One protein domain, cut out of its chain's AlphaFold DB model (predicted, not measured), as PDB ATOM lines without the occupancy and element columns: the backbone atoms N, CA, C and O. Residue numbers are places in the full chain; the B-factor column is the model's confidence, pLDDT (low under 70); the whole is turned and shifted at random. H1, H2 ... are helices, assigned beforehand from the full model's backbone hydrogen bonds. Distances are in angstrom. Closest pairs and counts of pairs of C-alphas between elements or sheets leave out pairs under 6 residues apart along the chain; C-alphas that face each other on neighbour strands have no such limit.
ATOM      1  N   TRP A 112      -5.483 -55.508   5.775       96.19
ATOM      2  CA  TRP A 112      -4.375 -56.373   6.169       96.19
ATOM      3  C   TRP A 112      -3.084 -55.998   5.446       96.19
ATOM      4  O   TRP A 112      -3.107 -55.332   4.416       96.19
ATOM      5  N   CYS A 113      -1.943 -56.384   6.012       96.62
ATOM      6  CA  CYS A 113      -0.634 -56.164   5.410       96.62
ATOM      7  C   CYS A 113      -0.194 -57.400   4.607       96.62
ATOM      8  O   CYS A 113       0.050 -58.438   5.227       96.62
ATOM      9  N   PRO A 114       0.001 -57.293   3.280       95.62
ATOM     10  CA  PRO A 114       0.484 -58.396   2.455       95.62
ATOM     11  C   PRO A 114       1.913 -58.823   2.803       95.62
ATOM     12  O   PRO A 114       2.262 -59.981   2.626       95.62
ATOM     13  N   SER A 115       2.736 -57.927   3.362       94.88
ATOM     14  CA  SER A 115       4.118 -58.260   3.729       94.88
ATOM     15  C   SER A 115       4.268 -59.077   5.014       94.88
ATOM     16  O   SER A 115       5.285 -59.739   5.175       94.88
ATOM     17  N   CYS A 116       3.331 -59.000   5.966       94.81
ATOM     18  CA  CYS A 116       3.483 -59.680   7.268       94.81
ATOM     19  C   CYS A 116       2.202 -60.313   7.831       94.81
ATOM     20  O   CYS A 116       2.198 -60.774   8.972       94.81
ATOM     21  N   GLY A 117       1.095 -60.277   7.085       94.00
ATOM     22  CA  GLY A 117      -0.195 -60.849   7.482       94.00
ATOM     23  C   GLY A 117      -0.960 -60.065   8.555       94.00
ATOM     24  O   GLY A 117      -2.081 -60.438   8.896       94.00
ATOM     25  N   GLN A 118      -0.404 -58.970   9.093       95.06
ATOM     26  CA  GLN A 118      -1.052 -58.205  10.163       95.06
ATOM     27  C   GLN A 118      -2.404 -57.642   9.705       95.06
ATOM     28  O   GLN A 118      -2.459 -56.851   8.762       95.06
ATOM     29  N   ARG A 119      -3.481 -57.985  10.420       94.56
ATOM     30  CA  ARG A 119      -4.833 -57.447  10.202       94.56
ATOM     31  C   ARG A 119      -5.051 -56.142  10.981       94.56
ATOM     32  O   ARG A 119      -4.371 -55.886  11.981       94.56
ATOM     33  N   ASN A 120      -5.976 -55.299  10.517       94.12
ATOM     34  CA  ASN A 120      -6.301 -54.008  11.127       94.12
ATOM     35  C   ASN A 120      -7.803 -53.672  11.031       94.12
ATOM     36  O   ASN A 120      -8.441 -53.941  10.014       94.12
ATOM     37  N   PHE A 121      -8.354 -53.043  12.073       93.56
ATOM     38  CA  PHE A 121      -9.767 -52.636  12.167       93.56
ATOM     39  C   PHE A 121     -10.128 -51.383  11.354       93.56
ATOM     40  O   PHE A 121     -11.306 -51.059  11.202       93.56
ATOM     41  N   LYS A 122      -9.133 -50.667  10.823       93.69
ATOM     42  CA  LYS A 122      -9.329 -49.494   9.968       93.69
ATOM     43  C   LYS A 122      -9.032 -49.810   8.505       93.69
ATOM     44  O   LYS A 122      -8.185 -50.651   8.192       93.69
ATOM     45  N   ARG A 123      -9.730 -49.121   7.602       94.69
ATOM     46  CA  ARG A 123      -9.449 -49.134   6.161       94.69
ATOM     47  C   ARG A 123      -8.281 -48.213   5.834       94.69
ATOM     48  O   ARG A 123      -8.052 -47.219   6.509       94.69
ATOM     49  N   VAL A 124      -7.578 -48.504   4.755       94.38
ATOM     50  CA  VAL A 124      -6.749 -47.522   4.062       94.38
ATOM     51  C   VAL A 124      -7.689 -46.580   3.315       94.38
ATOM     52  O   VAL A 124      -8.559 -47.050   2.575       94.38
ATOM     53  N   ALA A 125      -7.559 -45.274   3.558       93.06
ATOM     54  CA  ALA A 125      -8.347 -44.266   2.855       93.06
ATOM     55  C   ALA A 125      -8.114 -44.351   1.338       93.06
ATOM     56  O   ALA A 125      -7.005 -44.655   0.895       93.06
ATOM     57  N   ARG A 126      -9.152 -44.061   0.543       89.25
ATOM     58  CA  ARG A 126      -8.984 -43.897  -0.906       89.25
ATOM     59  C   ARG A 126      -7.995 -42.756  -1.191       89.25
ATOM     60  O   ARG A 126      -7.935 -41.822  -0.387       89.25
ATOM     61  N   PRO A 127      -7.270 -42.786  -2.318       87.38
ATOM     62  CA  PRO A 127      -6.547 -41.612  -2.788       87.38
ATOM     63  C   PRO A 127      -7.503 -40.417  -2.907       87.38
ATOM     64  O   PRO A 127      -8.596 -40.532  -3.467       87.38
ATOM     65  N   LEU A 128      -7.108 -39.296  -2.308       90.12
ATOM     66  CA  LEU A 128      -7.794 -38.008  -2.386       90.12
ATOM     67  C   LEU A 128      -6.871 -37.030  -3.108       90.12
ATOM     68  O   LEU A 128      -5.652 -37.127  -2.966       90.12
ATOM     69  N   GLU A 129      -7.445 -36.070  -3.827       91.19
ATOM     70  CA  GLU A 129      -6.695 -35.087  -4.614       91.19
ATOM     71  C   GLU A 129      -7.123 -33.652  -4.277       91.19
ATOM     72  O   GLU A 129      -8.205 -33.410  -3.732       91.19
ATOM     73  N   GLY A 130      -6.249 -32.687  -4.573       92.62
ATOM     74  CA  GLY A 130      -6.516 -31.259  -4.386       92.62
ATOM     75  C   GLY A 130      -6.955 -30.895  -2.962       92.62
ATOM     76  O   GLY A 130      -6.349 -31.313  -1.973       92.62
ATOM     77  N   ALA A 131      -8.031 -30.111  -2.856       92.12
ATOM     78  CA  ALA A 131      -8.581 -29.673  -1.574       92.12
ATOM     79  C   ALA A 131      -9.066 -30.843  -0.693       92.12
ATOM     80  O   ALA A 131      -8.926 -30.780   0.531       92.12
ATOM     81  N   GLU A 132      -9.577 -31.932  -1.286       94.12
ATOM     82  CA  GLU A 132     -10.006 -33.117  -0.527       94.12
ATOM     83  C   GLU A 132      -8.830 -33.805   0.158       94.12
ATOM     84  O   GLU A 132      -8.981 -34.281   1.281       94.12
ATOM     85  N   ALA A 133      -7.659 -33.843  -0.484       93.38
ATOM     86  CA  ALA A 133      -6.460 -34.440   0.099       93.38
ATOM     87  C   ALA A 133      -6.034 -33.708   1.373       93.38
ATOM     88  O   ALA A 133      -5.738 -34.341   2.387       93.38
ATOM     89  N   ILE A 134      -6.057 -32.374   1.332       94.38
ATOM     90  CA  ILE A 134      -5.664 -31.517   2.453       94.38
ATOM     91  C   ILE A 134      -6.669 -31.655   3.602       94.38
ATOM     92  O   ILE A 134      -6.283 -31.979   4.727       94.38
ATOM     93  N   ILE A 135      -7.963 -31.493   3.311       94.25
ATOM     94  CA  ILE A 135      -9.032 -31.613   4.315       94.25
ATOM     95  C   ILE A 135      -9.077 -33.035   4.893       94.25
ATOM     96  O   ILE A 135      -9.127 -33.224   6.109       94.25
ATOM     97  N   GLY A 136      -9.025 -34.054   4.034       94.31
ATOM     98  CA  GLY A 136      -9.058 -35.458   4.428       94.31
ATOM     99  C   GLY A 136      -7.861 -35.860   5.287       94.31
ATOM    100  O   GLY A 136      -8.034 -36.602   6.255       94.31
ATOM    101  N   ALA A 137      -6.663 -35.340   4.997       93.94
ATOM    102  CA  ALA A 137      -5.483 -35.577   5.822       93.94
ATOM    103  C   ALA A 137      -5.655 -35.025   7.245       93.94
ATOM    104  O   ALA A 137      -5.376 -35.745   8.205       93.94
ATOM    105  N   GLU A 138      -6.170 -33.802   7.395       94.19
ATOM    106  CA  GLU A 138      -6.446 -33.211   8.713       94.19
ATOM    107  C   GLU A 138      -7.529 -33.978   9.485       94.19
ATOM    108  O   GLU A 138      -7.376 -34.268  10.678       94.19
ATOM    109  N   ILE A 139      -8.600 -34.398   8.803       94.50
ATOM    110  CA  ILE A 139      -9.659 -35.232   9.395       94.50
ATOM    111  C   ILE A 139      -9.093 -36.565   9.900       94.50
ATOM    112  O   ILE A 139      -9.403 -36.994  11.013       94.50
ATOM    113  N   LEU A 140      -8.252 -37.231   9.105       93.19
ATOM    114  CA  LEU A 140      -7.676 -38.527   9.465       93.19
ATOM    115  C   LEU A 140      -6.649 -38.410  10.600       93.19
ATOM    116  O   LEU A 140      -6.654 -39.256  11.497       93.19
ATOM    117  N   ARG A 141      -5.805 -37.367  10.603       91.31
ATOM    118  CA  ARG A 141      -4.823 -37.099  11.676       91.31
ATOM    119  C   ARG A 141      -5.493 -36.843  13.020       91.31
ATOM    120  O   ARG A 141      -5.069 -37.391  14.031       91.31
ATOM    121  N   SER A 142      -6.565 -36.057  13.013       91.12
ATOM    122  CA  SER A 142      -7.368 -35.756  14.205       91.12
ATOM    123  C   SER A 142      -8.363 -36.867  14.565       91.12
ATOM    124  O   SER A 142      -9.119 -36.719  15.521       91.12
ATOM    125  N   ASN A 143      -8.403 -37.972  13.807       87.69
ATOM    126  CA  ASN A 143      -9.372 -39.059  13.972       87.69
ATOM    127  C   ASN A 143     -10.834 -38.557  14.020       87.69
ATOM    128  O   ASN A 143     -11.648 -39.064  14.788       87.69
ATOM    129  N   SER A 144     -11.161 -37.547  13.204       87.69
ATOM    130  CA  SER A 144     -12.486 -36.905  13.148       87.69
ATOM    131  C   SER A 144     -12.987 -36.331  14.486       87.69
ATOM    132  O   SER A 144     -14.196 -36.195  14.671       87.69
ATOM    133  N   ALA A 145     -12.087 -36.007  15.420       89.44
ATOM    134  CA  ALA A 145     -12.447 -35.633  16.789       89.44
ATOM    135  C   ALA A 145     -13.130 -34.261  16.919       89.44
ATOM    136  O   ALA A 145     -13.778 -33.997  17.930       89.44
ATOM    137  N   TRP A 146     -12.979 -33.374  15.934       92.38
ATOM    138  CA  TRP A 146     -13.452 -31.998  16.051       92.38
ATOM    139  C   TRP A 146     -14.795 -31.760  15.361       92.38
ATOM    140  O   TRP A 146     -15.169 -32.446  14.404       92.38
ATOM    141  N   PHE A 147     -15.521 -30.744  15.831       92.50
ATOM    142  CA  PHE A 147     -16.676 -30.206  15.115       92.50
ATOM    143  C   PHE A 147     -16.246 -29.588  13.784       92.50
ATOM    144  O   PHE A 147     -15.145 -29.059  13.664       92.50
ATOM    145  N   ASP A 148     -17.136 -29.607  12.796       92.88
ATOM    146  CA  ASP A 148     -16.800 -29.249  11.413       92.88
ATOM    147  C   ASP A 148     -16.235 -27.822  11.299       92.88
ATOM    148  O   ASP A 148     -15.231 -27.602  10.631       92.88
ATOM    149  N   LYS A 149     -16.787 -26.871  12.065       93.94
ATOM    150  CA  LYS A 149     -16.298 -25.482  12.121       93.94
ATOM    151  C   LYS A 149     -14.878 -25.339  12.677       93.94
ATOM    152  O   LYS A 149     -14.186 -24.394  12.322       93.94
ATOM    153  N   VAL A 150     -14.420 -26.262  13.524       94.50
ATOM    154  CA  VAL A 150     -13.063 -26.223  14.101       94.50
ATOM    155  C   VAL A 150     -12.012 -26.540  13.035       94.50
ATOM    156  O   VAL A 150     -10.903 -26.010  13.089       94.50
ATOM    157  N   TYR A 151     -12.359 -27.343  12.026       93.44
ATOM    158  CA  TYR A 151     -11.463 -27.624  10.903       93.44
ATOM    159  C   TYR A 151     -11.197 -26.387  10.037       93.44
ATOM    160  O   TYR A 151     -10.092 -26.252   9.522       93.44
ATOM    161  N   LEU A 152     -12.141 -25.441   9.941       92.69
ATOM    162  CA  LEU A 152     -11.911 -24.160   9.254       92.69
ATOM    163  C   LEU A 152     -10.800 -23.328   9.906       92.69
ATOM    164  O   LEU A 152     -10.227 -22.462   9.258       92.69
ATOM    165  N   GLY A 153     -10.487 -23.577  11.180       91.69
ATOM    166  CA  GLY A 153      -9.391 -22.923  11.896       91.69
ATOM    167  C   GLY A 153      -8.008 -23.520  11.620       91.69
ATOM    168  O   GLY A 153      -7.011 -22.954  12.057       91.69
ATOM    169  N   GLN A 154      -7.920 -24.665  10.934       93.88
ATOM    170  CA  GLN A 154      -6.638 -25.312  10.652       93.88
ATOM    171  C   GLN A 154      -5.918 -24.578   9.524       93.88
ATOM    172  O   GLN A 154      -6.487 -24.397   8.447       93.88
ATOM    173  N   SER A 155      -4.654 -24.208   9.735       92.94
ATOM    174  CA  SER A 155      -3.869 -23.404   8.784       92.94
ATOM    175  C   SER A 155      -3.842 -23.998   7.370       92.94
ATOM    176  O   SER A 155      -3.991 -23.273   6.387       92.94
ATOM    177  N   ALA A 156      -3.739 -25.327   7.261       91.44
ATOM    178  CA  ALA A 156      -3.768 -26.038   5.984       91.44
ATOM    179  C   ALA A 156      -5.118 -25.911   5.251       91.44
ATOM    180  O   ALA A 156      -5.146 -25.828   4.027       91.44
ATOM    181  N   ILE A 157      -6.235 -25.872   5.986       92.69
ATOM    182  CA  ILE A 157      -7.586 -25.732   5.423       92.69
ATOM    183  C   ILE A 157      -7.889 -24.260   5.114       92.69
ATOM    184  O   ILE A 157      -8.503 -23.968   4.089       92.69
ATOM    185  N   GLN A 158      -7.416 -23.322   5.941       92.38
ATOM    186  CA  GLN A 158      -7.551 -21.879   5.699       92.38
ATOM    187  C   GLN A 158      -6.872 -21.435   4.405       92.38
ATOM    188  O   GLN A 158      -7.431 -20.620   3.678       92.38
ATOM    189  N   ALA A 159      -5.709 -22.013   4.095       92.31
ATOM    190  CA  ALA A 159      -4.945 -21.708   2.888       92.31
ATOM    191  C   ALA A 159      -5.641 -22.130   1.576       92.31
ATOM    192  O   ALA A 159      -5.184 -21.760   0.495       92.31
ATOM    193  N   LEU A 160      -6.731 -22.904   1.641       93.06
ATOM    194  CA  LEU A 160      -7.511 -23.280   0.464       93.06
ATOM    195  C   LEU A 160      -8.326 -22.087  -0.049       93.06
ATOM    196  O   LEU A 160      -8.991 -21.401   0.727       93.06
ATOM    197  N   THR A 161      -8.357 -21.922  -1.371       93.12
ATOM    198  CA  THR A 161      -9.085 -20.851  -2.078       93.12
ATOM    199  C   THR A 161     -10.609 -21.003  -2.065       93.12
ATOM    200  O   THR A 161     -11.310 -20.127  -2.561       93.12
ATOM    201  N   LEU A 162     -11.125 -22.101  -1.511       91.56
ATOM    202  CA  LEU A 162     -12.557 -22.370  -1.380       91.56
ATOM    203  C   LEU A 162     -13.207 -21.456  -0.334       91.56
ATOM    204  O   LEU A 162     -12.578 -21.092   0.668       91.56
ATOM    205  N   SER A 163     -14.489 -21.153  -0.534       95.31
ATOM    206  CA  SER A 163     -15.310 -20.480   0.475       95.31
ATOM    207  C   SER A 163     -15.507 -21.358   1.717       95.31
ATOM    208  O   SER A 163     -15.351 -22.584   1.677       95.31
ATOM    209  N   ASP A 164     -15.862 -20.742   2.844       94.19
ATOM    210  CA  ASP A 164     -16.077 -21.474   4.097       94.19
ATOM    211  C   ASP A 164     -17.259 -22.452   4.009       94.19
ATOM    212  O   ASP A 164     -17.178 -23.557   4.548       94.19
ATOM    213  N   ASP A 165     -18.312 -22.110   3.262       94.69
ATOM    214  CA  ASP A 165     -19.470 -22.989   3.047       94.69
ATOM    215  C   ASP A 165     -19.106 -24.232   2.214       94.69
ATOM    216  O   ASP A 165     -19.515 -25.358   2.532       94.69
ATOM    217  N   GLU A 166     -18.273 -24.063   1.182       94.38
ATOM    218  CA  GLU A 166     -17.746 -25.176   0.384       94.38
ATOM    219  C   GLU A 166     -16.834 -26.078   1.224       94.38
ATOM    220  O   GLU A 166     -16.964 -27.307   1.188       94.38
ATOM    221  N   LYS A 167     -15.951 -25.482   2.037       94.56
ATOM    222  CA  LYS A 167     -15.081 -26.217   2.969       94.56
ATOM    223  C   LYS A 167     -15.905 -27.040   3.955       94.56
ATOM    224  O   LYS A 167     -15.632 -28.229   4.114       94.56
ATOM    225  N   LEU A 168     -16.926 -26.455   4.588       95.44
ATOM    226  CA  LEU A 168     -17.800 -27.164   5.533       95.44
ATOM    227  C   LEU A 168     -18.535 -28.329   4.872       95.44
ATOM    228  O   LEU A 168     -18.594 -29.420   5.443       95.44
ATOM    229  N   THR A 169     -19.034 -28.128   3.653       96.19
ATOM    230  CA  THR A 169     -19.695 -29.185   2.878       96.19
ATOM    231  C   THR A 169     -18.740 -30.350   2.601       96.19
ATOM    232  O   THR A 169     -19.094 -31.516   2.815       96.19
ATOM    233  N   LEU A 170     -17.501 -30.052   2.193       95.06
ATOM    234  CA  LEU A 170     -16.463 -31.062   1.978       95.06
ATOM    235  C   LEU A 170     -16.072 -31.776   3.275       95.06
ATOM    236  O   LEU A 170     -15.971 -33.002   3.276       95.06
ATOM    237  N   ILE A 171     -15.893 -31.044   4.379       95.25
ATOM    238  CA  ILE A 171     -15.554 -31.606   5.695       95.25
ATOM    239  C   ILE A 171     -16.637 -32.587   6.149       95.25
ATOM    240  O   ILE A 171     -16.325 -33.731   6.489       95.25
ATOM    241  N   ALA A 172     -17.908 -32.180   6.110       94.88
ATOM    242  CA  ALA A 172     -19.029 -33.014   6.535       94.88
ATOM    243  C   ALA A 172     -19.125 -34.308   5.708       94.88
ATOM    244  O   ALA A 172     -19.326 -35.402   6.253       94.88
ATOM    245  N   ARG A 173     -18.929 -34.207   4.386       95.50
ATOM    246  CA  ARG A 173     -18.891 -35.368   3.486       95.50
ATOM    247  C   ARG A 173     -17.697 -36.279   3.794       95.50
ATOM    248  O   ARG A 173     -17.882 -37.478   4.002       95.50
ATOM    249  N   LEU A 174     -16.488 -35.722   3.880       95.06
ATOM    250  CA  LEU A 174     -15.259 -36.488   4.100       95.06
ATOM    251  C   LEU A 174     -15.221 -37.155   5.479       95.06
ATOM    252  O   LEU A 174     -14.769 -38.291   5.567       95.06
ATOM    253  N   LYS A 175     -15.761 -36.543   6.541       94.19
ATOM    254  CA  LYS A 175     -15.880 -37.197   7.861       94.19
ATOM    255  C   LYS A 175     -16.719 -38.474   7.809       94.19
ATOM    256  O   LYS A 175     -16.407 -39.444   8.497       94.19
ATOM    257  N   ARG A 176     -17.773 -38.499   6.986       92.44
ATOM    258  CA  ARG A 176     -18.588 -39.705   6.769       92.44
ATOM    259  C   ARG A 176     -17.845 -40.750   5.941       92.44
ATOM    260  O   ARG A 176     -17.842 -41.919   6.316       92.44
ATOM    261  N   GLU A 177     -17.226 -40.341   4.835       92.75
ATOM    262  CA  GLU A 177     -16.516 -41.249   3.917       92.75
ATOM    263  C   GLU A 177     -15.258 -41.865   4.543       92.75
ATOM    264  O   GLU A 177     -14.986 -43.053   4.374       92.75
ATOM    265  N   LEU A 178     -14.497 -41.067   5.292       93.31
ATOM    266  CA  LEU A 178     -13.229 -41.453   5.912       93.31
ATOM    267  C   LEU A 178     -13.406 -42.056   7.311       93.31
ATOM    268  O   LEU A 178     -12.419 -42.306   8.010       93.31
ATOM    269  N   LYS A 179     -14.651 -42.324   7.725       90.31
ATOM    270  CA  LYS A 179     -14.927 -43.010   8.984       90.31
ATOM    271  C   LYS A 179     -14.238 -44.377   8.995       90.31
ATOM    272  O   LYS A 179     -14.371 -45.186   8.070       90.31
ATOM    273  N   ASP A 180     -13.520 -44.625  10.087       90.19
ATOM    274  CA  ASP A 180     -12.700 -45.815  10.313       90.19
ATOM    275  C   ASP A 180     -11.599 -46.032   9.264       90.19
ATOM    276  O   ASP A 180     -11.209 -47.171   9.004       90.19
ATOM    277  N   CYS A 181     -11.090 -44.959   8.657       94.19
ATOM    278  CA  CYS A 181      -9.935 -45.009   7.768       94.19
ATOM    279  C   CYS A 181      -8.649 -44.540   8.477       94.19
ATOM    280  O   CYS A 181      -8.682 -43.865   9.508       94.19
ATOM    281  N   THR A 182      -7.495 -44.912   7.926       92.50
ATOM    282  CA  THR A 182      -6.181 -44.365   8.280       92.50
ATOM    283  C   THR A 182      -5.638 -43.502   7.160       92.50
ATOM    284  O   THR A 182      -5.855 -43.798   5.983       92.50
ATOM    285  N   LEU A 183      -4.858 -42.489   7.538       89.38
ATOM    286  CA  LEU A 183      -4.001 -41.778   6.602       89.38
ATOM    287  C   LEU A 183      -2.880 -42.713   6.135       89.38
ATOM    288  O   LEU A 183      -2.139 -43.252   6.958       89.38
ATOM    289  N   GLY A 184      -2.787 -42.914   4.822       91.06
ATOM    290  CA  GLY A 184      -1.820 -43.823   4.216       91.06
ATOM    291  C   GLY A 184      -2.049 -45.296   4.569       91.06
ATOM    292  O   GLY A 184      -3.016 -45.685   5.239       91.06
ATOM    293  N   ASN A 185      -1.131 -46.135   4.095       95.00
ATOM    294  CA  ASN A 185      -1.224 -47.585   4.230       95.00
ATOM    295  C   ASN A 185      -0.074 -48.217   5.019       95.00
ATOM    296  O   ASN A 185       0.060 -49.440   5.028       95.00
ATOM    297  N   ARG A 186       0.726 -47.421   5.733       95.25
ATOM    298  CA  ARG A 186       1.850 -47.935   6.515       95.25
ATOM    299  C   ARG A 186       1.414 -48.984   7.543       95.25
ATOM    300  O   ARG A 186       0.504 -48.767   8.349       95.25
ATOM    301  N   CYS A 187       2.081 -50.132   7.537       95.69
ATOM    302  CA  CYS A 187       1.860 -51.200   8.501       95.69
ATOM    303  C   CYS A 187       2.550 -50.877   9.830       95.69
ATOM    304  O   CYS A 187       3.765 -50.717   9.881       95.69
ATOM    305  N   GLY A 188       1.793 -50.858  10.929       92.12
ATOM    306  CA  GLY A 188       2.347 -50.603  12.264       92.12
ATOM    307  C   GLY A 188       3.249 -51.718  12.811       92.12
ATOM    308  O   GLY A 188       3.988 -51.471  13.753       92.12
ATOM    309  N   ARG A 189       3.207 -52.931  12.234       94.81
ATOM    310  CA  ARG A 189       4.014 -54.077  12.692       94.81
ATOM    311  C   ARG A 189       5.368 -54.177  11.993       94.81
ATOM    312  O   ARG A 189       6.377 -54.354  12.655       94.81
ATOM    313  N   CYS A 190       5.385 -54.104  10.662       95.44
ATOM    314  CA  CYS A 190       6.608 -54.270   9.867       95.44
ATOM    315  C   CYS A 190       7.085 -52.980   9.184       95.44
ATOM    316  O   CYS A 190       8.116 -52.991   8.523       95.44
ATOM    317  N   GLY A 191       6.333 -51.882   9.288       94.75
ATOM    318  CA  GLY A 191       6.684 -50.600   8.676       94.75
ATOM    319  C   GLY A 191       6.483 -50.516   7.161       94.75
ATOM    320  O   GLY A 191       6.741 -49.454   6.605       94.75
ATOM    321  N   ALA A 192       6.023 -51.585   6.499       95.56
ATOM    322  CA  ALA A 192       5.801 -51.603   5.053       95.56
ATOM    323  C   ALA A 192       4.753 -50.562   4.616       95.56
ATOM    324  O   ALA A 192       3.744 -50.378   5.299       95.56
ATOM    325  N   GLU A 193       4.988 -49.899   3.485       95.50
ATOM    326  CA  GLU A 193       4.210 -48.767   2.960       95.50
ATOM    327  C   GLU A 193       4.251 -48.762   1.420       95.50
ATOM    328  O   GLU A 193       5.051 -49.490   0.823       95.50
ATOM    329  N   GLY A 194       3.372 -47.986   0.778       92.31
ATOM    330  CA  GLY A 194       3.247 -47.943  -0.680       92.31
ATOM    331  C   GLY A 194       2.720 -49.275  -1.204       92.31
ATOM    332  O   GLY A 194       1.811 -49.848  -0.605       92.31
ATOM    333  N   ASP A 195       3.331 -49.828  -2.245       92.56
ATOM    334  CA  ASP A 195       2.901 -51.104  -2.845       92.56
ATOM    335  C   ASP A 195       3.006 -52.300  -1.885       92.56
ATOM    336  O   ASP A 195       2.334 -53.315  -2.052       92.56
ATOM    337  N   ARG A 196       3.828 -52.174  -0.834       92.75
ATOM    338  CA  ARG A 196       3.985 -53.190   0.222       92.75
ATOM    339  C   ARG A 196       3.144 -52.900   1.470       92.75
ATOM    340  O   ARG A 196       3.154 -53.676   2.426       92.75
ATOM    341  N   GLY A 197       2.449 -51.767   1.495       94.19
ATOM    342  CA  GLY A 197       1.616 -51.352   2.613       94.19
ATOM    343  C   GLY A 197       0.312 -52.143   2.715       94.19
ATOM    344  O   GLY A 197       0.048 -53.082   1.970       94.19
ATOM    345  N   ARG A 198      -0.514 -51.780   3.695       96.25
ATOM    346  CA  ARG A 198      -1.819 -52.403   3.929       96.25
ATOM    347  C   ARG A 198      -2.737 -52.271   2.715       96.25
ATOM    348  O   ARG A 198      -2.737 -51.252   2.029       96.25
ATOM    349  N   VAL A 199      -3.592 -53.268   2.542       95.75
ATOM    350  CA  VAL A 199      -4.660 -53.303   1.541       95.75
ATOM    351  C   VAL A 199      -5.995 -53.592   2.219       95.75
ATOM    352  O   VAL A 199      -6.056 -54.308   3.223       95.75
ATOM    353  N   ASN A 200      -7.076 -53.012   1.701       95.88
ATOM    354  CA  ASN A 200      -8.418 -53.253   2.228       95.88
ATOM    355  C   ASN A 200      -8.900 -54.655   1.852       95.88
ATOM    356  O   ASN A 200      -8.636 -55.138   0.753       95.88
ATOM    357  N   PHE A 201      -9.637 -55.299   2.753       94.06
ATOM    358  CA  PHE A 201     -10.354 -56.520   2.412       94.06
ATOM    359  C   PHE A 201     -11.503 -56.198   1.450       94.06
ATOM    360  O   PHE A 201     -12.262 -55.262   1.693       94.06
TER     361      PHE A 201
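AT A GLANCE: This is residues 112 to 201 of the 280 residues of an uncharacterized protein of Burkholderia sp. YI23 (UniProt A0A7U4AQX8). With little regular structure, the domain is a rod with a helical lobe, H1 to H4, at one end and a lobe of loops, residues 112 to 122 and 185 to 201, at the other. Between the lobes, residues 123 to 124 pair in parallel with residues 181 to 182. The 90 printed residues include four named helices, H1 H2 H3 H4 in chain order, and no named strand; the class is all helix, with 34 residues in named elements. The whole is only just compact, close to loose, with a radius of gyration of the C-alphas of 14.4 A and spans of 44 by 20 by 18 A.

HOW THE PARTS SIT: H4, residues 164 to 177, touches H1, residues 130 to 141, with residues 170 to 175 alone, at a steep tilt of 57 degrees, the same way; the closest C-alphas, of Gly 136 and Leu 174, are 6.3 A apart. With residues 168 to 172 alone, H4 touches H2, residues 148 to 151; the closest C-alphas are those of Asp 148 and Ile 171, 6.3 A. H1 touches H3, residues 155 to 158, with residues 134 to 135 alone; the closest C-alphas are those of Ile 135 and Ile 157, 6.2 A. In H1 every O i to N i+4 pair is within hydrogen-bond range, in H4 9 of 10; H2 and H3 are too short for such a pair.

IN THESE COORDINATES: H4 is 19.8 A long and ends at C-alpha 177, (-16.516, -41.249, 3.917). H1 is 17.2 A long and begins at C-alpha 130, (-6.516, -31.259, -4.386).

THE WHOLE: The C-alphas farthest apart, of Cys 116 and Ser 163, are 44.0 A apart. The printed part has no cut, no link between helices is long, and no printed residue is under 70 in pLDDT.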